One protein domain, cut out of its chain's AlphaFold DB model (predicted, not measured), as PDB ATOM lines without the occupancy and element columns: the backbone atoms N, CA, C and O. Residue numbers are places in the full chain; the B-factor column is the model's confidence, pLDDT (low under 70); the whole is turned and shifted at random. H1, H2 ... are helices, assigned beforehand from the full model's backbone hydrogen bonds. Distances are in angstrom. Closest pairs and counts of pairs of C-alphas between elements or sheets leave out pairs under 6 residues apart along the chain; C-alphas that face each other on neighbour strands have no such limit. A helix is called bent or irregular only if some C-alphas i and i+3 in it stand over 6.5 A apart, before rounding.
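This is residues 274 to 442 of the 443 residues of an uncharacterized protein of Planctomycetes bacterium (UniProt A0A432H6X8). Three long helices, H1, H6 and H7, lie lengthwise in a bundle, and bent H5, nearly straight, runs beside H1 and H6. H3 crosses H1 on the side away from H6 and H7, with short H2 at the corner by H3 and short H4 against H1 farther along. The printed part has 169 residues with seven named helices, H1 to H7 in chain order, and no named strand: all helix. It is compact, with a radius of gyration of the C-alphas of 16.8 A and spans of 55 by 38 by 25 A.

H1, residues 274 to 306, is the hub. It touches H6, residues 374 to 401, the same way at a shallow tilt of 5 degrees; the closest C-alphas, of Gly 303 and Leu 398, are 6.6 A apart. H7, residues 419 to 441, forms a helical hairpin with H6 at 24 degrees; the C-alphas of Ala 376 and Ile 437 come closest, 5.0 A. With residues 282 to 289 alone H1 touches H7, opposite ways at 20 degrees, closest at the C-alphas of Ala 282 and Ile 441, 5.8 A. By its hydrogen bonds H5, residues 343 to 362, was assigned as one helix, but it is bent: C-alphas 351 and 354 are 6.9 A apart. Its arms H5a, residues 343 to 351, and H5b, residues 354 to 362, stand at 11 degrees. H5b and H6 form a hairpin, with the C-alphas of Ala 362 and Ala 381 closest at 4.7 A; H5a and H6 only just touch, with 3 pairs of C-alphas within 8 A, the closest those of Ile 350 and Ser 391 at 6.2 A. H3, residues 317 to 325, touches H1 about perpendicular, at 84 degrees, with the C-alphas of Ala 294 and Leu 323 5.2 A apart. H4, residues 331 to 334, only just touches H1, with 3 pairs of C-alphas within 8 A, closest at Ala 302 and Leu 332, 6.2 A. H2, residues 312 to 315, only just touches H3, with 3 such pairs, and only at the corner. Every O i to N i+4 pair is within hydrogen-bond range in H1, H3, H5a, H6 and H7, and 3 of 5 are in H5b; H2 and H4 are too short for such a pair.

H1 is 48.1 A long from C-alpha 274 at (36.594, 79.148, 43.500); H6 is 40.3 A and H7 33.1 A, ending at C-alpha 441 at (27.388, 77.565, 54.067).

The C-alphas of Ala 274 and Gly 403, the two farthest apart, are 55.8 A apart. The printed part has no cut. The links H5 to H6 and H6 to H7 are long. pLDDT is under 70 at residues 363 to 375, 411 to 417 and 441 to 442.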
ATOM      1  N   ALA A 274      37.381  79.992  42.624       72.19
ATOM      2  CA  ALA A 274      36.594  79.148  43.500       72.19
ATOM      3  C   ALA A 274      36.232  79.853  44.823       72.19
ATOM      4  O   ALA A 274      35.116  79.702  45.335       72.19
ATOM      5  N   GLN A 275      37.150  80.639  45.388       75.81
ATOM      6  CA  GLN A 275      36.891  81.397  46.607       75.81
ATOM      7  C   GLN A 275      35.926  82.565  46.363       75.81
ATOM      8  O   GLN A 275      35.041  82.802  47.194       75.81
ATOM      9  N   ARG A 276      36.063  83.281  45.240       79.62
ATOM     10  CA  ARG A 276      35.142  84.353  44.830       79.62
ATOM     11  C   ARG A 276      33.712  83.825  44.734       79.62
ATOM     12  O   ARG A 276      32.829  84.338  45.421       79.62
ATOM     13  N   GLN A 277      33.511  82.747  43.978       74.38
ATOM     14  CA  GLN A 277      32.208  82.099  43.827       74.38
ATOM     15  C   GLN A 277      31.642  81.630  45.175       74.38
ATOM     16  O   GLN A 277      30.470  81.861  45.462       74.38
ATOM     17  N   GLN A 278      32.460  81.022  46.049       75.81
ATOM     18  CA  GLN A 278      32.008  80.604  47.384       75.81
ATOM     19  C   GLN A 278      31.464  81.788  48.198       75.81
ATOM     20  O   GLN A 278      30.446  81.643  48.875       75.81
ATOM     21  N   ARG A 279      32.120  82.955  48.140       79.31
ATOM     22  CA  ARG A 279      31.657  84.166  48.839       79.31
ATOM     23  C   ARG A 279      30.340  84.680  48.265       79.31
ATOM     24  O   ARG A 279      29.461  85.056  49.036       79.31
ATOM     25  N   GLU A 280      30.185  84.669  46.945       78.50
ATOM     26  CA  GLU A 280      28.946  85.086  46.275       78.50
ATOM     27  C   GLU A 280      27.778  84.156  46.612       78.50
ATOM     28  O   GLU A 280      26.707  84.623  47.002       78.50
ATOM     29  N   ILE A 281      28.008  82.842  46.567       76.25
ATOM     30  CA  ILE A 281      27.031  81.824  46.965       76.25
ATOM     31  C   ILE A 281      26.633  82.011  48.432       76.25
ATOM     32  O   ILE A 281      25.445  82.050  48.755       76.25
ATOM     33  N   ALA A 282      27.613  82.160  49.328       79.12
ATOM     34  CA  ALA A 282      27.360  82.382  50.748       79.12
ATOM     35  C   ALA A 282      26.549  83.665  50.989       79.12
ATOM     36  O   ALA A 282      25.584  83.647  51.751       79.12
ATOM     37  N   SER A 283      26.900  84.758  50.304       83.94
ATOM     38  CA  SER A 283      26.168  86.025  50.377       83.94
ATOM     39  C   SER A 283      24.720  85.872  49.914       83.94
ATOM     40  O   SER A 283      23.808  86.342  50.589       83.94
ATOM     41  N   TRP A 284      24.484  85.162  48.812       85.06
ATOM     42  CA  TRP A 284      23.134  84.914  48.316       85.06
ATOM     43  C   TRP A 284      22.285  84.135  49.324       85.06
ATOM     44  O   TRP A 284      21.145  84.516  49.598       85.06
ATOM     45  N   TYR A 285      22.842  83.078  49.924       85.06
ATOM     46  CA  TYR A 285      22.119  82.331  50.946       85.06
ATOM     47  C   TYR A 285      21.821  83.187  52.183       85.06
ATOM     48  O   TYR A 285      20.720  83.085  52.721       85.06
ATOM     49  N   LEU A 286      22.756  84.035  52.629       87.19
ATOM     50  CA  LEU A 286      22.502  84.968  53.733       87.19
ATOM     51  C   LEU A 286      21.327  85.881  53.429       87.19
ATOM     52  O   LEU A 286      20.396  85.941  54.223       87.19
ATOM     53  N   GLN A 287      21.332  86.516  52.261       88.56
ATOM     54  CA  GLN A 287      20.257  87.416  51.858       88.56
ATOM     55  C   GLN A 287      18.902  86.694  51.794       88.56
ATOM     56  O   GLN A 287      17.870  87.263  52.153       88.56
ATOM     57  N   ALA A 288      18.883  85.426  51.370       89.44
ATOM     58  CA  ALA A 288      17.674  84.611  51.379       89.44
ATOM     59  C   ALA A 288      17.188  84.303  52.809       89.44
ATOM     60  O   ALA A 288      15.987  84.371  53.078       89.44
ATOM     61  N   LEU A 289      18.098  83.988  53.737       91.00
ATOM     62  CA  LEU A 289      17.765  83.766  55.148       91.00
ATOM     63  C   LEU A 289      17.282  85.053  55.832       91.00
ATOM     64  O   LEU A 289      16.272  85.021  56.536       91.00
ATOM     65  N   GLU A 290      17.950  86.178  55.579       90.50
ATOM     66  CA  GLU A 290      17.573  87.509  56.065       90.50
ATOM     67  C   GLU A 290      16.169  87.892  55.585       90.50
ATOM     68  O   GLU A 290      15.333  88.319  56.381       90.50
ATOM     69  N   GLU A 291      15.856  87.656  54.306       92.38
ATOM     70  CA  GLU A 291      14.517  87.877  53.756       92.38
ATOM     71  C   GLU A 291      13.447  87.069  54.508       92.38
ATOM     72  O   GLU A 291      12.366  87.589  54.804       92.38
ATOM     73  N   VAL A 292      13.727  85.801  54.820       92.06
ATOM     74  CA  VAL A 292      12.796  84.917  55.535       92.06
ATOM     75  C   VAL A 292      12.595  85.377  56.973       92.06
ATOM     76  O   VAL A 292      11.456  85.431  57.449       92.06
ATOM     77  N   GLU A 293      13.676  85.720  57.672       89.75
ATOM     78  CA  GLU A 293      13.621  86.199  59.052       89.75
ATOM     79  C   GLU A 293      12.881  87.539  59.152       89.75
ATOM     80  O   GLU A 293      11.970  87.660  59.977       89.75
ATOM     81  N   ALA A 294      13.176  88.494  58.266       91.44
ATOM     82  CA  ALA A 294      12.503  89.790  58.211       91.44
ATOM     83  C   ALA A 294      11.017  89.660  57.831       91.44
ATOM     84  O   ALA A 294      10.151  90.249  58.482       91.44
ATOM     85  N   SER A 295      10.688  88.827  56.835       93.25
ATOM     86  CA  SER A 295       9.300  88.550  56.440       93.25
ATOM     87  C   SER A 295       8.488  87.926  57.581       93.25
ATOM     88  O   SER A 295       7.355  88.336  57.851       93.25
ATOM     89  N   ARG A 296       9.069  86.948  58.291       91.38
ATOM     90  CA  ARG A 296       8.460  86.333  59.480       91.38
ATOM     91  C   ARG A 296       8.219  87.373  60.571       91.38
ATOM     92  O   ARG A 296       7.146  87.388  61.173       91.38
ATOM     93  N   ASP A 297       9.200  88.223  60.845       91.31
ATOM     94  CA  ASP A 297       9.103  89.224  61.906       91.31
ATOM     95  C   ASP A 297       8.037  90.275  61.583       91.31
ATOM     96  O   ASP A 297       7.240  90.626  62.457       91.31
ATOM     97  N   LEU A 298       7.912  90.670  60.315       94.00
ATOM     98  CA  LEU A 298       6.847  91.548  59.838       94.00
ATOM     99  C   LEU A 298       5.464  90.926  60.067       94.00
ATOM    100  O   LEU A 298       4.588  91.583  60.635       94.00
ATOM    101  N   LEU A 299       5.279  89.645  59.724       92.81
ATOM    102  CA  LEU A 299       4.036  88.909  59.997       92.81
ATOM    103  C   LEU A 299       3.706  88.876  61.499       92.81
ATOM    104  O   LEU A 299       2.554  89.082  61.885       92.81
ATOM    105  N   LEU A 300       4.708  88.671  62.358       90.25
ATOM    106  CA  LEU A 300       4.529  88.669  63.812       90.25
ATOM    107  C   LEU A 300       4.128  90.052  64.351       90.25
ATOM    108  O   LEU A 300       3.254  90.132  65.225       90.25
ATOM    109  N   VAL A 301       4.725  91.137  63.841       93.69
ATOM    110  CA  VAL A 301       4.336  92.509  64.215       93.69
ATOM    111  C   VAL A 301       2.927  92.827  63.738       93.69
ATOM    112  O   VAL A 301       2.104  93.278  64.539       93.69
ATOM    113  N   ALA A 302       2.613  92.539  62.477       93.25
ATOM    114  CA  ALA A 302       1.286  92.741  61.910       93.25
ATOM    115  C   ALA A 302       0.212  91.962  62.691       93.25
ATOM    116  O   ALA A 302      -0.793  92.537  63.109       93.25
ATOM    117  N   GLY A 303       0.465  90.689  63.009       92.38
ATOM    118  CA  GLY A 303      -0.439  89.871  63.817       92.38
ATOM    119  C   GLY A 303      -0.586  90.359  65.266       92.38
ATOM    120  O   GLY A 303      -1.633  90.168  65.889       92.38
ATOM    121  N   ALA A 304       0.436  90.993  65.852       92.44
ATOM    122  CA  ALA A 304       0.309  91.658  67.152       92.44
ATOM    123  C   ALA A 304      -0.535  92.938  67.054       92.44
ATOM    124  O   ALA A 304      -1.439  93.126  67.872       92.44
ATOM    125  N   ASN A 305      -0.296  93.760  66.027       94.00
ATOM    126  CA  ASN A 305      -1.068  94.970  65.751       94.00
ATOM    127  C   ASN A 305      -2.549  94.649  65.533       94.00
ATOM    128  O   ASN A 305      -3.399  95.305  66.131       94.00
ATOM    129  N   ALA A 306      -2.877  93.595  64.788       93.25
ATOM    130  CA  ALA A 306      -4.256  93.144  64.612       93.25
ATOM    131  C   ALA A 306      -4.955  92.814  65.940       93.25
ATOM    132  O   ALA A 306      -6.113  93.163  66.149       93.25
ATOM    133  N   ARG A 307      -4.225  92.224  66.896       92.44
ATOM    134  CA  ARG A 307      -4.715  91.939  68.258       92.44
ATOM    135  C   ARG A 307      -4.699  93.156  69.191       92.44
ATOM    136  O   ARG A 307      -4.955  93.005  70.382       92.44
ATOM    137  N   GLY A 308      -4.344  94.342  68.695       91.81
ATOM    138  CA  GLY A 308      -4.206  95.556  69.502       91.81
ATOM    139  C   GLY A 308      -2.991  95.558  70.436       91.81
ATOM    140  O   GLY A 308      -2.886  96.421  71.303       91.81
ATOM    141  N   LYS A 309      -2.070  94.600  70.284       91.88
ATOM    142  CA  LYS A 309      -0.902  94.418  71.154       91.88
ATOM    143  C   LYS A 309       0.354  94.994  70.508       91.88
ATOM    144  O   LYS A 309       0.448  95.131  69.290       91.88
ATOM    145  N   ARG A 310       1.361  95.281  71.334       88.38
ATOM    146  CA  ARG A 310       2.727  95.540  70.862       88.38
ATOM    147  C   ARG A 310       3.472  94.211  70.765       88.38
ATOM    148  O   ARG A 310       3.463  93.438  71.724       88.38
ATOM    149  N   ALA A 311       4.095  93.937  69.622       88.88
ATOM    150  CA  ALA A 311       4.915  92.741  69.460       88.88
ATOM    151  C   ALA A 311       6.114  92.780  70.415       88.88
ATOM    152  O   ALA A 311       6.780  93.807  70.537       88.88
ATOM    153  N   SER A 312       6.393  91.660  71.086       87.12
ATOM    154  CA  SER A 312       7.532  91.546  72.003       87.12
ATOM    155  C   SER A 312       8.876  91.649  71.287       87.12
ATOM    156  O   SER A 312       9.831  92.108  71.903       87.12
ATOM    157  N   LEU A 313       8.938  91.277  70.002       86.94
ATOM    158  CA  LEU A 313      10.155  91.376  69.188       86.94
ATOM    159  C   LEU A 313      10.655  92.819  69.044       86.94
ATOM    160  O   LEU A 313      11.850  93.026  68.945       86.94
ATOM    161  N   LEU A 314       9.767  93.817  69.157       88.81
ATOM    162  CA  LEU A 314      10.131  95.242  69.113       88.81
ATOM    163  C   LEU A 314      10.914  95.721  70.352       88.81
ATOM    164  O   LEU A 314      11.117  96.919  70.531       88.81
ATOM    165  N   ARG A 315      11.244  94.810  71.277       89.88
ATOM    166  CA  ARG A 315      12.143  95.060  72.414       89.88
ATOM    167  C   ARG A 315      13.594  94.716  72.090       89.88
ATOM    168  O   ARG A 315      14.461  95.071  72.876       89.88
ATOM    169  N   ASP A 316      13.828  94.004  70.992       90.81
ATOM    170  CA  ASP A 316      15.145  93.641  70.485       90.81
ATOM    171  C   ASP A 316      15.542  94.672  69.414       90.81
ATOM    172  O   ASP A 316      14.942  94.662  68.334       90.81
ATOM    173  N   PRO A 317      16.477  95.600  69.704       88.44
ATOM    174  CA  PRO A 317      16.831  96.674  68.779       88.44
ATOM    175  C   PRO A 317      17.362  96.141  67.451       88.44
ATOM    176  O   PRO A 317      16.911  96.578  66.402       88.44
ATOM    177  N   GLN A 318      18.215  95.114  67.488       87.56
ATOM    178  CA  GLN A 318      18.849  94.569  66.290       87.56
ATOM    179  C   GLN A 318      17.818  93.961  65.333       87.56
ATOM    180  O   GLN A 318      17.827  94.241  64.136       87.56
ATOM    181  N   ARG A 319      16.879  93.170  65.860       86.06
ATOM    182  CA  ARG A 319      15.786  92.609  65.043       86.06
ATOM    183  C   ARG A 319      14.797  93.666  64.576       86.06
ATOM    184  O   ARG A 319      14.157  93.502  63.542       86.06
ATOM    185  N   THR A 320      14.636  94.726  65.360       88.75
ATOM    186  CA  THR A 320      13.763  95.846  65.010       88.75
ATOM    187  C   THR A 320      14.339  96.635  63.839       88.75
ATOM    188  O   THR A 320      13.598  96.930  62.906       88.75
ATOM    189  N   ASP A 321      15.642  96.910  63.848       88.69
ATOM    190  CA  ASP A 321      16.324  97.613  62.761       88.69
ATOM    191  C   ASP A 321      16.244  96.800  61.459       88.69
ATOM    192  O   ASP A 321      15.733  97.295  60.455       88.69
ATOM    193  N   GLN A 322      16.579  95.505  61.512       85.75
ATOM    194  CA  GLN A 322      16.449  94.583  60.370       85.75
ATOM    195  C   GLN A 322      15.018  94.510  59.818       85.75
ATOM    196  O   GLN A 322      14.801  94.455  58.607       85.75
ATOM    197  N   LEU A 323      14.014  94.509  60.701       90.50
ATOM    198  CA  LEU A 323      12.616  94.545  60.288       90.50
ATOM    199  C   LEU A 323      12.298  95.825  59.509       90.50
ATOM    200  O   LEU A 323      11.595  95.744  58.506       90.50
ATOM    201  N   TYR A 324      12.759  96.991  59.968       91.12
ATOM    202  CA  TYR A 324      12.442  98.272  59.330       91.12
ATOM    203  C   TYR A 324      13.234  98.537  58.047       91.12
ATOM    204  O   TYR A 324      12.764  99.294  57.200       91.12
ATOM    205  N   GLU A 325      14.364  97.863  57.850       91.44
ATOM    206  CA  GLU A 325      15.066  97.818  56.563       91.44
ATOM    207  C   GLU A 325      14.302  97.004  55.504       91.44
ATOM    208  O   GLU A 325      14.530  97.154  54.300       91.44
ATOM    209  N   HIS A 326      13.353  96.158  55.923       93.25
ATOM    210  CA  HIS A 326      12.573  95.357  54.995       93.25
ATOM    211  C   HIS A 326      11.691  96.249  54.095       93.25
ATOM    212  O   HIS A 326      10.889  97.035  54.600       93.25
ATOM    213  N   PRO A 327      11.692  96.074  52.760       93.62
ATOM    214  CA  PRO A 327      10.929  96.940  51.851       93.62
ATOM    215  C   PRO A 327       9.406  96.941  52.046       93.62
ATOM    216  O   PRO A 327       8.732  97.869  51.612       93.62
ATOM    217  N   LEU A 328       8.849  95.909  52.690       94.50
ATOM    218  CA  LEU A 328       7.426  95.866  53.057       94.50
ATOM    219  C   LEU A 328       7.140  96.418  54.465       94.50
ATOM    220  O   LEU A 328       5.979  96.470  54.857       94.50
ATOM    221  N   ALA A 329       8.143  96.842  55.237       93.88
ATOM    222  CA  ALA A 329       7.945  97.379  56.584       93.88
ATOM    223  C   ALA A 329       6.962  98.566  56.653       93.88
ATOM    224  O   ALA A 329       6.132  98.561  57.568       93.88
ATOM    225  N   PRO A 330       6.932  99.513  55.683       94.44
ATOM    226  CA  PRO A 330       5.950 100.605  55.683       94.44
ATOM    227  C   PRO A 330       4.488 100.131  55.678       94.44
ATOM    228  O   PRO A 330       3.590 100.843  56.124       94.44
ATOM    229  N   VAL A 331       4.222  98.892  55.239       93.06
ATOM    230  CA  VAL A 331       2.875  98.302  55.281       93.06
ATOM    231  C   VAL A 331       2.340  98.228  56.714       93.06
ATOM    232  O   VAL A 331       1.132  98.362  56.910       93.06
ATOM    233  N   LEU A 332       3.205  98.091  57.725       91.06
ATOM    234  CA  LEU A 332       2.801  98.051  59.134       91.06
ATOM    235  C   LEU A 332       2.046  99.312  59.579       91.06
ATOM    236  O   LEU A 332       1.151  99.204  60.418       91.06
ATOM    237  N   GLU A 333       2.367 100.475  59.009       88.06
ATOM    238  CA  GLU A 333       1.658 101.729  59.280       88.06
ATOM    239  C   GLU A 333       0.263 101.713  58.648       88.06
ATOM    240  O   GLU A 333      -0.730 102.045  59.296       88.06
ATOM    241  N   THR A 334       0.177 101.235  57.403       90.38
ATOM    242  CA  THR A 334      -1.084 101.153  56.647       90.38
ATOM    243  C   THR A 334      -2.055 100.106  57.192       90.38
ATOM    244  O   THR A 334      -3.263 100.245  57.031       90.38
ATOM    245  N   LEU A 335      -1.549  99.072  57.871       93.12
ATOM    246  CA  LEU A 335      -2.373  98.018  58.463       93.12
ATOM    247  C   LEU A 335      -3.173  98.488  59.678       93.12
ATOM    248  O   LEU A 335      -4.141  97.829  60.040       93.12
ATOM    249  N   GLY A 336      -2.789  99.582  60.336       91.19
ATOM    250  CA  GLY A 336      -3.444 100.031  61.563       91.19
ATOM    251  C   GLY A 336      -3.289  99.051  62.738       91.19
ATOM    252  O   GLY A 336      -2.413  98.184  62.768       91.19
ATOM    253  N   ARG A 337      -4.126  99.211  63.772       93.19
ATOM    254  CA  ARG A 337      -4.055  98.421  65.015       93.19
ATOM    255  C   ARG A 337      -5.438  98.193  65.633       93.19
ATOM    256  O   ARG A 337      -6.270  99.100  65.674       93.19
ATOM    257  N   GLY A 338      -5.643  96.996  66.185       92.88
ATOM    258  CA  GLY A 338      -6.842  96.604  66.924       92.88
ATOM    259  C   GLY A 338      -8.106  96.774  66.085       92.88
ATOM    260  O   GLY A 338      -8.194  96.261  64.975       92.88
ATOM    261  N   ALA A 339      -9.070  97.545  66.591       89.56
ATOM    262  CA  ALA A 339     -10.329  97.809  65.890       89.56
ATOM    263  C   ALA A 339     -10.153  98.516  64.531       89.56
ATOM    264  O   ALA A 339     -11.022  98.397  63.674       89.56
ATOM    265  N   ARG A 340      -9.038  99.232  64.324       91.94
ATOM    266  CA  ARG A 340      -8.708  99.913  63.060       91.94
ATOM    267  C   ARG A 340      -7.808  99.076  62.149       91.94
ATOM    268  O   ARG A 340      -7.208  99.629  61.237       91.94
ATOM    269  N   PHE A 341      -7.635  97.787  62.438       94.81
ATOM    270  CA  PHE A 341      -6.776  96.937  61.626       94.81
ATOM    271  C   PHE A 341      -7.411  96.653  60.257       94.81
ATOM    272  O   PHE A 341      -8.544  96.170  60.185       94.81
ATOM    273  N   ASP A 342      -6.683  96.933  59.178       94.75
ATOM    274  CA  ASP A 342      -7.137  96.712  57.809       94.75
ATOM    275  C   ASP A 342      -6.888  95.258  57.378       94.75
ATOM    276  O   ASP A 342      -5.818  94.869  56.900       94.75
ATOM    277  N   PHE A 343      -7.931  94.442  57.524       91.62
ATOM    278  CA  PHE A 343      -7.919  93.041  57.112       91.62
ATOM    279  C   PHE A 343      -7.806  92.850  55.597       91.62
ATOM    280  O   PHE A 343      -7.267  91.835  55.158       91.62
ATOM    281  N   LYS A 344      -8.274  93.807  54.787       91.88
ATOM    282  CA  LYS A 344      -8.143  93.727  53.330       91.88
ATOM    283  C   LYS A 344      -6.682  93.928  52.936       91.88
ATOM    284  O   LYS A 344      -6.138  93.119  52.186       91.88
ATOM    285  N   ARG A 345      -6.014  94.939  53.498       94.75
ATOM    286  CA  ARG A 345      -4.579  95.170  53.274       94.75
ATOM    287  C   ARG A 345      -3.716  94.020  53.795       94.75
ATOM    288  O   ARG A 345      -2.753  93.651  53.122       94.75
ATOM    289  N   TRP A 346      -4.082  93.435  54.939       93.69
ATOM    290  CA  TRP A 346      -3.455  92.226  55.494       93.69
ATOM    291  C   TRP A 346      -3.497  91.051  54.517       93.69
ATOM    292  O   TRP A 346      -2.494  90.360  54.345       93.69
ATOM    293  N   ARG A 347      -4.626  90.853  53.826       91.19
ATOM    294  CA  ARG A 347      -4.722  89.817  52.793       91.19
ATOM    295  C   ARG A 347      -3.849  90.101  51.587       91.19
ATOM    296  O   ARG A 347      -3.137  89.199  51.176       91.19
ATOM    297  N   ILE A 348      -3.827  91.337  51.090       93.50
ATOM    298  CA  ILE A 348      -2.935  91.726  49.983       93.50
ATOM    299  C   ILE A 348      -1.468  91.461  50.359       93.50
ATOM    300  O   ILE A 348      -0.703  90.929  49.561       93.50
ATOM    301  N   LEU A 349      -1.082  91.750  51.606       94.19
ATOM    302  CA  LEU A 349       0.270  91.480  52.092       94.19
ATOM    303  C   LEU A 349       0.621  89.981  52.006       94.19
ATOM    304  O   LEU A 349       1.690  89.633  51.511       94.19
ATOM    305  N   ILE A 350      -0.273  89.103  52.473       93.12
ATOM    306  CA  ILE A 350      -0.054  87.645  52.501       93.12
ATOM    307  C   ILE A 350      -0.153  87.005  51.118       93.12
ATOM    308  O   ILE A 350       0.658  86.141  50.793       93.12
ATOM    309  N   ASP A 351      -1.172  87.369  50.345       90.62
ATOM    310  CA  ASP A 351      -1.527  86.675  49.107       90.62
ATOM    311  C   ASP A 351      -0.765  87.218  47.892       90.62
ATOM    312  O   ASP A 351      -0.587  86.484  46.920       90.62
ATOM    313  N   GLU A 352      -0.281  88.465  47.944       93.19
ATOM    314  CA  GLU A 352       0.327  89.140  46.791       93.19
ATOM    315  C   GLU A 352       1.744  89.644  47.080       93.19
ATOM    316  O   GLU A 352       2.693  89.193  46.433       93.19
ATOM    317  N   ASP A 353       1.918  90.553  48.045       94.69
ATOM    318  CA  ASP A 353       3.192  91.267  48.228       94.69
ATOM    319  C   ASP A 353       4.337  90.323  48.605       94.69
ATOM    320  O   ASP A 353       5.414  90.357  47.998       94.69
ATOM    321  N   PHE A 354       4.097  89.459  49.593       93.31
ATOM    322  CA  PHE A 354       5.069  88.471  50.035       93.31
ATOM    323  C   PHE A 354       5.395  87.449  48.933       93.31
ATOM    324  O   PHE A 354       6.565  87.365  48.552       93.31
ATOM    325  N   PRO A 355       4.423  86.728  48.332       91.06
ATOM    326  CA  PRO A 355       4.701  85.808  47.229       91.06
ATOM    327  C   PRO A 355       5.427  86.455  46.049       91.06
ATOM    328  O   PRO A 355       6.376  85.873  45.517       91.06
ATOM    329  N   ARG A 356       5.042  87.678  45.655       91.75
ATOM    330  CA  ARG A 356       5.721  88.422  44.586       91.75
ATOM    331  C   ARG A 356       7.189  88.662  44.923       91.75
ATOM    332  O   ARG A 356       8.045  88.512  44.052       91.75
ATOM    333  N   ARG A 357       7.483  89.022  46.172       91.12
ATOM    334  CA  ARG A 357       8.845  89.269  46.645       91.12
ATOM    335  C   ARG A 357       9.664  87.985  46.744       91.12
ATOM    336  O   ARG A 357      10.817  87.969  46.320       91.12
ATOM    337  N   TRP A 358       9.066  86.905  47.235       90.62
ATOM    338  CA  TRP A 358       9.727  85.612  47.410       90.62
ATOM    339  C   TRP A 358       9.989  84.876  46.095       90.62
ATOM    340  O   TRP A 358      10.896  84.048  46.030       90.62
ATOM    341  N   LYS A 359       9.263  85.210  45.018       85.88
ATOM    342  CA  LYS A 359       9.448  84.613  43.685       85.88
ATOM    343  C   LYS A 359      10.898  84.679  43.186       85.88
ATOM    344  O   LYS A 359      11.327  83.777  42.475       85.88
ATOM    345  N   LYS A 360      11.663  85.710  43.573       83.81
ATOM    346  CA  LYS A 360      13.081  85.846  43.192       83.81
ATOM    347  C   LYS A 360      13.994  84.788  43.826       83.81
ATOM    348  O   LYS A 360      15.062  84.535  43.288       83.81
ATOM    349  N   TRP A 361      13.570  84.188  44.937       82.62
ATOM    350  CA  TRP A 361      14.317  83.163  45.670       82.62
ATOM    351  C   TRP A 361      13.787  81.749  45.421       82.62
ATOM    352  O   TRP A 361      14.537  80.787  45.500       82.62
ATOM    353  N   ALA A 362      12.488  81.622  45.141       71.25
ATOM    354  CA  ALA A 362      11.811  80.337  44.974       71.25
ATOM    355  C   ALA A 362      11.913  79.744  43.553       71.25
ATOM    356  O   ALA A 362      11.406  78.649  43.323       71.25
ATOM    357  N   ALA A 363      12.512  80.460  42.595       69.31
ATOM    358  CA  ALA A 363      12.719  79.964  41.236       69.31
ATOM    359  C   ALA A 363      14.002  79.118  41.145       69.31
ATOM    360  O   ALA A 363      15.053  79.546  41.616       69.31
ATOM    361  N   GLU A 364      13.923  77.956  40.494       57.91
ATOM    362  CA  GLU A 364      15.033  76.992  40.382       57.91
ATOM    363  C   GLU A 364      16.272  77.578  39.681       57.91
ATOM    364  O   GLU A 364      17.394  77.308  40.090       57.91
ATOM    365  N   SER A 365      16.086  78.486  38.717       58.19
ATOM    366  CA  SER A 365      17.173  79.148  37.975       58.19
ATOM    367  C   SER A 365      17.881  80.287  38.724       58.19
ATOM    368  O   SER A 365      18.656  81.034  38.130       58.19
ATOM    369  N   ARG A 366      17.571  80.505  40.009       62.47
ATOM    370  CA  ARG A 366      18.087  81.649  40.788       62.47
ATOM    371  C   ARG A 366      19.138  81.284  41.820       62.47
ATOM    372  O   ARG A 366      19.649  82.187  42.481       62.47
ATOM    373  N   ILE A 367      19.454  80.002  41.959       62.09
ATOM    374  CA  ILE A 367      20.541  79.568  42.824       62.09
ATOM    375  C   ILE A 367      21.865  79.950  42.147       62.09
ATOM    376  O   ILE A 367      22.011  79.664  40.958       62.09
ATOM    377  N   PRO A 368      22.814  80.605  42.841       59.53
ATOM    378  CA  PRO A 368      24.055  81.026  42.212       59.53
ATOM    379  C   PRO A 368      24.829  79.817  41.696       59.53
ATOM    380  O   PRO A 368      25.044  78.842  42.424       59.53
ATOM    381  N   TRP A 369      25.232  79.913  40.435       52.66
ATOM    382  CA  TRP A 369      26.107  78.955  39.789       52.66
ATOM    383  C   TRP A 369      27.574  79.343  40.031       52.66
ATOM    384  O   TRP A 369      27.885  80.537  40.078       52.66
ATOM    385  N   PRO A 370      28.487  78.372  40.168       54.88
ATOM    386  CA  PRO A 370      28.248  76.930  40.280       54.88
ATOM    387  C   PRO A 370      27.741  76.500  41.668       54.88
ATOM    388  O   PRO A 370      28.040  77.093  42.707       54.88
ATOM    389  N   HIS A 371      26.948  75.432  41.701       56.06
ATOM    390  CA  HIS A 371      26.126  75.077  42.851       56.06
ATOM    391  C   HIS A 371      26.840  74.183  43.885       56.06
ATOM    392  O   HIS A 371      26.675  72.966  43.923       56.06
ATOM    393  N   ARG A 372      27.522  74.781  44.865       57.41
ATOM    394  CA  ARG A 372      28.348  74.026  45.839       57.41
ATOM    395  C   ARG A 372      27.589  73.211  46.905       57.41
ATOM    396  O   ARG A 372      28.170  72.320  47.521       57.41
ATOM    397  N   HIS A 373      26.300  73.488  47.141       63.38
ATOM    398  CA  HIS A 373      25.525  72.867  48.237       63.38
ATOM    399  C   HIS A 373      24.105  72.413  47.828       63.38
ATOM    400  O   HIS A 373      23.135  72.975  48.338       63.38
ATOM    401  N   PRO A 374      23.927  71.410  46.940       60.62
ATOM    402  CA  PRO A 374      22.624  71.020  46.352       60.62
ATOM    403  C   PRO A 374      21.498  70.804  47.374       60.62
ATOM    404  O   PRO A 374      20.367  71.251  47.183       60.62
ATOM    405  N   GLY A 375      21.815  70.199  48.523       67.12
ATOM    406  CA  GLY A 375      20.846  70.039  49.613       67.12
ATOM    407  C   GLY A 375      20.355  71.367  50.206       67.12
ATOM    408  O   GLY A 375      19.167  71.509  50.489       67.12
ATOM    409  N   ALA A 376      21.242  72.354  50.364       71.88
ATOM    410  CA  ALA A 376      20.896  73.655  50.936       71.88
ATOM    411  C   ALA A 376      19.997  74.472  50.000       71.88
ATOM    412  O   ALA A 376      19.051  75.106  50.461       71.88
ATOM    413  N   ALA A 377      20.216  74.420  48.691       71.94
ATOM    414  CA  ALA A 377      19.365  75.165  47.773       71.94
ATOM    415  C   ALA A 377      17.989  74.552  47.570       71.94
ATOM    416  O   ALA A 377      17.003  75.285  47.519       71.94
ATOM    417  N   ARG A 378      17.885  73.216  47.549       74.56
ATOM    418  CA  ARG A 378      16.572  72.562  47.613       74.56
ATOM    419  C   ARG A 378      15.800  73.040  48.844       74.56
ATOM    420  O   ARG A 378      14.600  73.305  48.768       74.56
ATOM    421  N   ASN A 379      16.498  73.207  49.968       82.69
ATOM    422  CA  ASN A 379      15.900  73.738  51.185       82.69
ATOM    423  C   ASN A 379      15.459  75.204  51.054       82.69
ATOM    424  O   ASN A 379      14.509  75.565  51.734       82.69
ATOM    425  N   ILE A 380      16.040  76.030  50.175       85.06
ATOM    426  CA  ILE A 380      15.591  77.421  49.960       85.06
ATOM    427  C   ILE A 380      14.189  77.472  49.347       85.06
ATOM    428  O   ILE A 380      13.320  78.176  49.864       85.06
ATOM    429  N   ALA A 381      13.921  76.687  48.302       82.06
ATOM    430  CA  ALA A 381      12.579  76.619  47.723       82.06
ATOM    431  C   ALA A 381      11.548  76.119  48.757       82.06
ATOM    432  O   ALA A 381      10.476  76.710  48.927       82.06
ATOM    433  N   LEU A 382      11.906  75.080  49.523       86.81
ATOM    434  CA  LEU A 382      11.077  74.556  50.616       86.81
ATOM    435  C   LEU A 382      10.878  75.571  51.751       86.81
ATOM    436  O   LEU A 382       9.800  75.609  52.354       86.81
ATOM    437  N   LEU A 383      11.882  76.403  52.032       90.44
ATOM    438  CA  LEU A 383      11.850  77.447  53.052       90.44
ATOM    439  C   LEU A 383      10.818  78.519  52.692       90.44
ATOM    440  O   LEU A 383       9.929  78.792  53.499       90.44
ATOM    441  N   PHE A 384      10.852  79.061  51.470       90.50
ATOM    442  CA  PHE A 384       9.866  80.055  51.023       90.50
ATOM    443  C   PHE A 384       8.461  79.461  50.848       90.50
ATOM    444  O   PHE A 384       7.473  80.106  51.208       90.50
ATOM    445  N   GLY A 385       8.347  78.208  50.396       88.88
ATOM    446  CA  GLY A 385       7.067  77.491  50.379       88.88
ATOM    447  C   GLY A 385       6.474  77.320  51.783       88.88
ATOM    448  O   GLY A 385       5.289  77.580  52.011       88.88
ATOM    449  N   SER A 386       7.309  76.957  52.759       90.44
ATOM    450  CA  SER A 386       6.914  76.834  54.168       90.44
ATOM    451  C   SER A 386       6.579  78.187  54.798       90.44
ATOM    452  O   SER A 386       5.667  78.261  55.621       90.44
ATOM    453  N   LEU A 387       7.261  79.262  54.396       92.06
ATOM    454  CA  LEU A 387       6.987  80.618  54.867       92.06
ATOM    455  C   LEU A 387       5.632  81.120  54.352       92.06
ATOM    456  O   LEU A 387       4.866  81.708  55.112       92.06
ATOM    457  N   ASN A 388       5.288  80.801  53.103       90.69
ATOM    458  CA  ASN A 388       3.966  81.075  52.540       90.69
ATOM    459  C   ASN A 388       2.853  80.274  53.234       90.69
ATOM    460  O   ASN A 388       1.775  80.788  53.523       90.69
ATOM    461  N   LYS A 389       3.113  79.008  53.574       88.88
ATOM    462  CA  LYS A 389       2.182  78.237  54.408       88.88
ATOM    463  C   LYS A 389       2.022  78.874  55.792       88.88
ATOM    464  O   LYS A 389       0.907  78.991  56.297       88.88
ATOM    465  N   TYR A 390       3.129  79.297  56.398       90.38
ATOM    466  CA  TYR A 390       3.140  79.936  57.709       90.38
ATOM    467  C   TYR A 390       2.352  81.253  57.725       90.38
ATOM    468  O   TYR A 390       1.558  81.454  58.640       90.38
ATOM    469  N   SER A 391       2.499  82.115  56.712       91.00
ATOM    470  CA  SER A 391       1.778  83.396  56.629       91.00
ATOM    471  C   SER A 391       0.256  83.205  56.599       91.00
ATOM    472  O   SER A 391      -0.476  83.895  57.312       91.00
ATOM    473  N   ARG A 392      -0.224  82.201  55.856       90.12
ATOM    474  CA  ARG A 392      -1.644  81.820  55.825       90.12
ATOM    475  C   ARG A 392      -2.117  81.254  57.163       90.12
ATOM    476  O   ARG A 392      -3.161  81.661  57.652       90.12
ATOM    477  N   LEU A 393      -1.330  80.386  57.805       88.44
ATOM    478  CA  LEU A 393      -1.657  79.857  59.137       88.44
ATOM    479  C   LEU A 393      -1.708  80.952  60.213       88.44
ATOM    480  O   LEU A 393      -2.566  80.903  61.094       88.44
ATOM    481  N   GLU A 394      -0.820  81.948  60.150       88.81
ATOM    482  CA  GLU A 394      -0.887  83.124  61.024       88.81
ATOM    483  C   GLU A 394      -2.182  83.915  60.794       88.81
ATOM    484  O   GLU A 394      -2.828  84.307  61.766       88.81
ATOM    485  N   SER A 395      -2.623  84.079  59.540       89.62
ATOM    486  CA  SER A 395      -3.928  84.683  59.235       89.62
ATOM    487  C   SER A 395      -5.092  83.879  59.812       89.62
ATOM    488  O   SER A 395      -5.948  84.457  60.485       89.62
ATOM    489  N   THR A 396      -5.105  82.557  59.621       88.38
ATOM    490  CA  THR A 396      -6.157  81.679  60.153       88.38
ATOM    491  C   THR A 396      -6.276  81.819  61.664       88.38
ATOM    492  O   THR A 396      -7.360  82.079  62.185       88.38
ATOM    493  N   VAL A 397      -5.151  81.694  62.378       87.75
ATOM    494  CA  VAL A 397      -5.150  81.780  63.843       87.75
ATOM    495  C   VAL A 397      -5.522  83.184  64.312       87.75
ATOM    496  O   VAL A 397      -6.204  83.334  65.328       87.75
ATOM    497  N   LEU A 398      -5.107  84.225  63.586       88.38
ATOM    498  CA  LEU A 398      -5.509  85.591  63.885       88.38
ATOM    499  C   LEU A 398      -7.030  85.762  63.778       88.38
ATOM    500  O   LEU A 398      -7.632  86.327  64.690       88.38
ATOM    501  N   TYR A 399      -7.652  85.267  62.707       89.25
ATOM    502  CA  TYR A 399      -9.098  85.383  62.504       89.25
ATOM    503  C   TYR A 399      -9.876  84.618  63.570       89.25
ATOM    504  O   TYR A 399     -10.779  85.193  64.176       89.25
ATOM    505  N   GLU A 400      -9.460  83.392  63.892       87.56
ATOM    506  CA  GLU A 400     -10.047  82.604  64.985       87.56
ATOM    507  C   GLU A 400      -9.965  83.324  66.329       87.56
ATOM    508  O   GLU A 400     -10.961  83.439  67.040       87.56
ATOM    509  N   THR A 401      -8.790  83.867  66.659       87.88
ATOM    510  CA  THR A 401      -8.574  84.588  67.922       87.88
ATOM    511  C   THR A 401      -9.476  85.820  68.036       87.88
ATOM    512  O   THR A 401      -9.835  86.227  69.138       87.88
ATOM    513  N   LEU A 402      -9.831  86.429  66.904       88.25
ATOM    514  CA  LEU A 402     -10.691  87.608  66.833       88.25
ATOM    515  C   LEU A 402     -12.173  87.267  66.600       88.25
ATOM    516  O   LEU A 402     -12.969  88.187  66.415       88.25
ATOM    517  N   GLY A 403     -12.547  85.982  66.576       86.50
ATOM    518  CA  GLY A 403     -13.920  85.538  66.304       86.50
ATOM    519  C   GLY A 403     -14.414  85.876  64.892       86.50
ATOM    520  O   GLY A 403     -15.615  86.021  64.677       86.50
ATOM    521  N   LYS A 404     -13.500  86.057  63.931       84.62
ATOM    522  CA  LYS A 404     -13.808  86.373  62.531       84.62
ATOM    523  C   LYS A 404     -13.889  85.094  61.689       84.62
ATOM    524  O   LYS A 404     -13.176  84.132  61.982       84.62
ATOM    525  N   PRO A 405     -14.711  85.075  60.625       82.31
ATOM    526  CA  PRO A 405     -14.710  83.961  59.683       82.31
ATOM    527  C   PRO A 405     -13.333  83.831  59.022       82.31
ATOM    528  O   PRO A 405     -12.683  84.835  58.721       82.31
ATOM    529  N   ARG A 406     -12.893  82.589  58.799       78.81
ATOM    530  CA  ARG A 406     -11.639  82.283  58.094       78.81
ATOM    531  C   ARG A 406     -11.687  82.816  56.654       78.81
ATOM    532  O   ARG A 406     -12.762  82.884  56.059       78.81
ATOM    533  N   HIS A 407     -10.537  83.188  56.087       80.50
ATOM    534  CA  HIS A 407     -10.478  83.603  54.684       80.50
ATOM    535  C   HIS A 407     -10.617  82.392  53.749       80.50
ATOM    536  O   HIS A 407     -10.133  81.314  54.075       80.50
ATOM    537  N   LEU A 408     -11.195  82.570  52.555       75.00
ATOM    538  CA  LEU A 408     -11.356  81.485  51.572       75.00
ATOM    539  C   LEU A 408     -10.006  80.875  51.136       75.00
ATOM    540  O   LEU A 408      -9.910  79.678  50.895       75.00
ATOM    541  N   ASN A 409      -8.957  81.704  51.074       72.56
ATOM    542  CA  ASN A 409      -7.598  81.284  50.697       72.56
ATOM    543  C   ASN A 409      -6.770  80.739  51.876       72.56
ATOM    544  O   ASN A 409      -5.623  80.323  51.682       72.56
ATOM    545  N   ASP A 410      -7.308  80.775  53.099       70.88
ATOM    546  CA  ASP A 410      -6.650  80.165  54.247       70.88
ATOM    547  C   ASP A 410      -6.821  78.651  54.130       70.88
ATOM    548  O   ASP A 410      -7.917  78.113  54.260       70.88
ATOM    549  N   PHE A 411      -5.714  77.986  53.801       61.94
ATOM    550  CA  PHE A 411      -5.641  76.565  53.474       61.94
ATOM    551  C   PHE A 411      -6.459  75.710  54.456       61.94
ATOM    552  O   PHE A 411      -6.158  75.673  55.650       61.94
ATOM    553  N   VAL A 412      -7.454  74.984  53.941       52.97
ATOM    554  CA  VAL A 412      -8.161  73.923  54.666       52.97
ATOM    555  C   VAL A 412      -7.648  72.596  54.122       52.97
ATOM    556  O   VAL A 412      -8.313  71.927  53.338       52.97
ATOM    557  N   ALA A 413      -6.434  72.202  54.509       51.34
ATOM    558  CA  ALA A 413      -6.235  70.766  54.635       51.34
ATOM    559  C   ALA A 413      -7.099  70.339  55.820       51.34
ATOM    560  O   ALA A 413      -7.115  71.028  56.845       51.34
ATOM    561  N   ASN A 414      -7.810  69.222  55.691       48.09
ATOM    562  CA  ASN A 414      -8.256  68.468  56.855       48.09
ATOM    563  C   ASN A 414      -6.988  68.033  57.593       48.09
ATOM    564  O   ASN A 414      -6.420  66.985  57.315       48.09
ATOM    565  N   PHE A 415      -6.453  68.918  58.425       53.78
ATOM    566  CA  PHE A 415      -5.335  68.598  59.283       53.78
ATOM    567  C   PHE A 415      -5.851  67.621  60.332       53.78
ATOM    568  O   PHE A 415      -6.911  67.848  60.916       53.78
ATOM    569  N   ASP A 416      -5.051  66.613  60.662       56.16
ATOM    570  CA  ASP A 416      -5.289  65.790  61.853       56.16
ATOM    571  C   ASP A 416      -5.217  66.632  63.155       56.16
ATOM    572  O   ASP A 416      -5.568  66.164  64.237       56.16
ATOM    573  N   TRP A 417      -4.776  67.899  63.065       67.06
ATOM    574  CA  TRP A 417      -4.480  68.811  64.176       67.06
ATOM    575  C   TRP A 417      -5.078  70.215  63.970       67.06
ATOM    576  O   TRP A 417      -5.240  70.690  62.850       67.06
ATOM    577  N   GLY A 418      -5.330  70.952  65.058       80.12
ATOM    578  CA  GLY A 418      -5.816  72.339  64.978       80.12
ATOM    579  C   GLY A 418      -4.794  73.343  64.387       80.12
ATOM    580  O   GLY A 418      -3.582  73.137  64.524       80.12
ATOM    581  N   PRO A 419      -5.235  74.487  63.814       81.50
ATOM    582  CA  PRO A 419      -4.365  75.450  63.110       81.50
ATOM    583  C   PRO A 419      -3.198  76.004  63.937       81.50
ATOM    584  O   PRO A 419      -2.096  76.201  63.425       81.50
ATOM    585  N   ALA A 420      -3.399  76.222  65.239       83.94
ATOM    586  CA  ALA A 420      -2.342  76.685  66.136       83.94
ATOM    587  C   ALA A 420      -1.207  75.656  66.307       83.94
ATOM    588  O   ALA A 420      -0.046  76.043  66.479       83.94
ATOM    589  N   THR A 421      -1.530  74.362  66.257       84.94
ATOM    590  CA  THR A 421      -0.552  73.269  66.315       84.94
ATOM    591  C   THR A 421       0.226  73.192  65.007       84.94
ATOM    592  O   THR A 421       1.457  73.203  65.034       84.94
ATOM    593  N   GLU A 422      -0.466  73.238  63.869       86.06
ATOM    594  CA  GLU A 422       0.165  73.226  62.544       86.06
ATOM    595  C   GLU A 422       1.105  74.423  62.338       86.06
ATOM    596  O   GLU A 422       2.214  74.290  61.813       86.06
ATOM    597  N   ARG A 423       0.707  75.606  62.815       87.50
ATOM    598  CA  ARG A 423       1.536  76.816  62.796       87.50
ATOM    599  C   ARG A 423       2.845  76.627  63.563       87.50
ATOM    600  O   ARG A 423       3.903  77.020  63.075       87.50
ATOM    601  N   LYS A 424       2.797  76.005  64.749       86.38
ATOM    602  CA  LYS A 424       3.999  75.692  65.545       86.38
ATOM    603  C   LYS A 424       4.898  74.685  64.830       86.38
ATOM    604  O   LYS A 424       6.109  74.891  64.793       86.38
ATOM    605  N   GLN A 425       4.326  73.635  64.242       87.12
ATOM    606  CA  GLN A 425       5.094  72.647  63.478       87.12
ATOM    607  C   GLN A 425       5.749  73.273  62.242       87.12
ATOM    608  O   GLN A 425       6.930  73.043  61.991       87.12
ATOM    609  N   THR A 426       5.022  74.117  61.507       88.62
ATOM    610  CA  THR A 426       5.547  74.830  60.332       88.62
ATOM    611  C   THR A 426       6.687  75.771  60.722       88.62
ATOM    612  O   THR A 426       7.725  75.778  60.067       88.62
ATOM    613  N   LEU A 427       6.557  76.496  61.839       87.12
ATOM    614  CA  LEU A 427       7.643  77.324  62.368       87.12
ATOM    615  C   LEU A 427       8.872  76.488  62.769       87.12
ATOM    616  O   LEU A 427      10.000  76.920  62.549       87.12
ATOM    617  N   SER A 428       8.665  75.293  63.329       88.31
ATOM    618  CA  SER A 428       9.752  74.351  63.631       88.31
ATOM    619  C   SER A 428      10.470  73.889  62.357       88.31
ATOM    620  O   SER A 428      11.694  73.922  62.290       88.31
ATOM    621  N   LYS A 429       9.717  73.551  61.299       88.88
ATOM    622  CA  LYS A 429      10.281  73.194  59.984       88.88
ATOM    623  C   LYS A 429      11.102  74.337  59.383       88.88
ATOM    624  O   LYS A 429      12.207  74.095  58.916       88.88
ATOM    625  N   LEU A 430      10.598  75.573  59.450       89.38
ATOM    626  CA  LEU A 430      11.337  76.760  59.007       89.38
ATOM    627  C   LEU A 430      12.686  76.893  59.724       89.38
ATOM    628  O   LEU A 430      13.690  77.132  59.065       89.38
ATOM    629  N   ARG A 431      12.727  76.688  61.048       88.44
ATOM    630  CA  ARG A 431      13.984  76.708  61.817       88.44
ATOM    631  C   ARG A 431      14.949  75.622  61.354       88.44
ATOM    632  O   ARG A 431      16.089  75.938  61.055       88.44
ATOM    633  N   ASN A 432      14.469  74.391  61.189       88.31
ATOM    634  CA  ASN A 432      15.306  73.287  60.716       88.31
ATOM    635  C   ASN A 432      15.902  73.558  59.325       88.31
ATOM    636  O   ASN A 432      17.058  73.223  59.082       88.31
ATOM    637  N   TYR A 433      15.139  74.173  58.412       88.75
ATOM    638  CA  TYR A 433      15.664  74.576  57.107       88.75
ATOM    639  C   TYR A 433      16.725  75.674  57.232       88.75
ATOM    640  O   TYR A 433      17.786  75.537  56.631       88.75
ATOM    641  N   ILE A 434      16.474  76.716  58.034       88.19
ATOM    642  CA  ILE A 434      17.446  77.792  58.296       88.19
ATOM    643  C   ILE A 434      18.747  77.211  58.860       88.19
ATOM    644  O   ILE A 434      19.818  77.500  58.334       88.19
ATOM    645  N   ASP A 435      18.656  76.359  59.882       86.62
ATOM    646  CA  ASP A 435      19.820  75.747  60.526       86.62
ATOM    647  C   ASP A 435      20.575  74.841  59.546       86.62
ATOM    648  O   ASP A 435      21.790  74.951  59.410       86.62
ATOM    649  N   SER A 436      19.862  74.010  58.776       83.88
ATOM    650  CA  SER A 436      20.468  73.164  57.741       83.88
ATOM    651  C   SER A 436      21.212  73.973  56.676       83.88
ATOM    652  O   SER A 436      22.283  73.552  56.228       83.88
ATOM    653  N   ILE A 437      20.662  75.117  56.262       83.12
ATOM    654  CA  ILE A 437      21.286  76.013  55.285       83.12
ATOM    655  C   ILE A 437      22.521  76.683  55.904       83.12
ATOM    656  O   ILE A 437      23.590  76.635  55.296       83.12
ATOM    657  N   ARG A 438      22.426  77.216  57.132       84.12
ATOM    658  CA  ARG A 438      23.555  77.841  57.852       84.12
ATOM    659  C   ARG A 438      24.742  76.889  58.005       84.12
ATOM    660  O   ARG A 438      25.849  77.258  57.624       84.12
ATOM    661  N   THR A 439      24.499  75.659  58.459       80.31
ATOM    662  CA  THR A 439      25.539  74.621  58.590       80.31
ATOM    663  C   THR A 439      26.163  74.245  57.246       80.31
ATOM    664  O   THR A 439      27.312  73.826  57.184       80.31
ATOM    665  N   SER A 440      25.420  74.378  56.144       70.31
ATOM    666  CA  SER A 440      25.951  74.051  54.816       70.31
ATOM    667  C   SER A 440      26.885  75.137  54.274       70.31
ATOM    668  O   SER A 440      27.841  74.805  53.583       70.31
ATOM    669  N   ILE A 441      26.619  76.413  54.576       67.31
ATOM    670  CA  ILE A 441      27.388  77.565  54.067       67.31
ATOM    671  C   ILE A 441      28.662  77.805  54.885       67.31
ATOM    672  O   ILE A 441      29.685  78.189  54.318       67.31
ATOM    673  N   TRP A 442      28.604  77.543  56.195       63.03
ATOM    674  CA  TRP A 442      29.743  77.561  57.117       63.03
ATOM    675  C   TRP A 442      29.902  76.180  57.765       63.03
ATOM    676  O   TRP A 442      29.375  75.976  58.861       63.03
TER     677      TRP A 442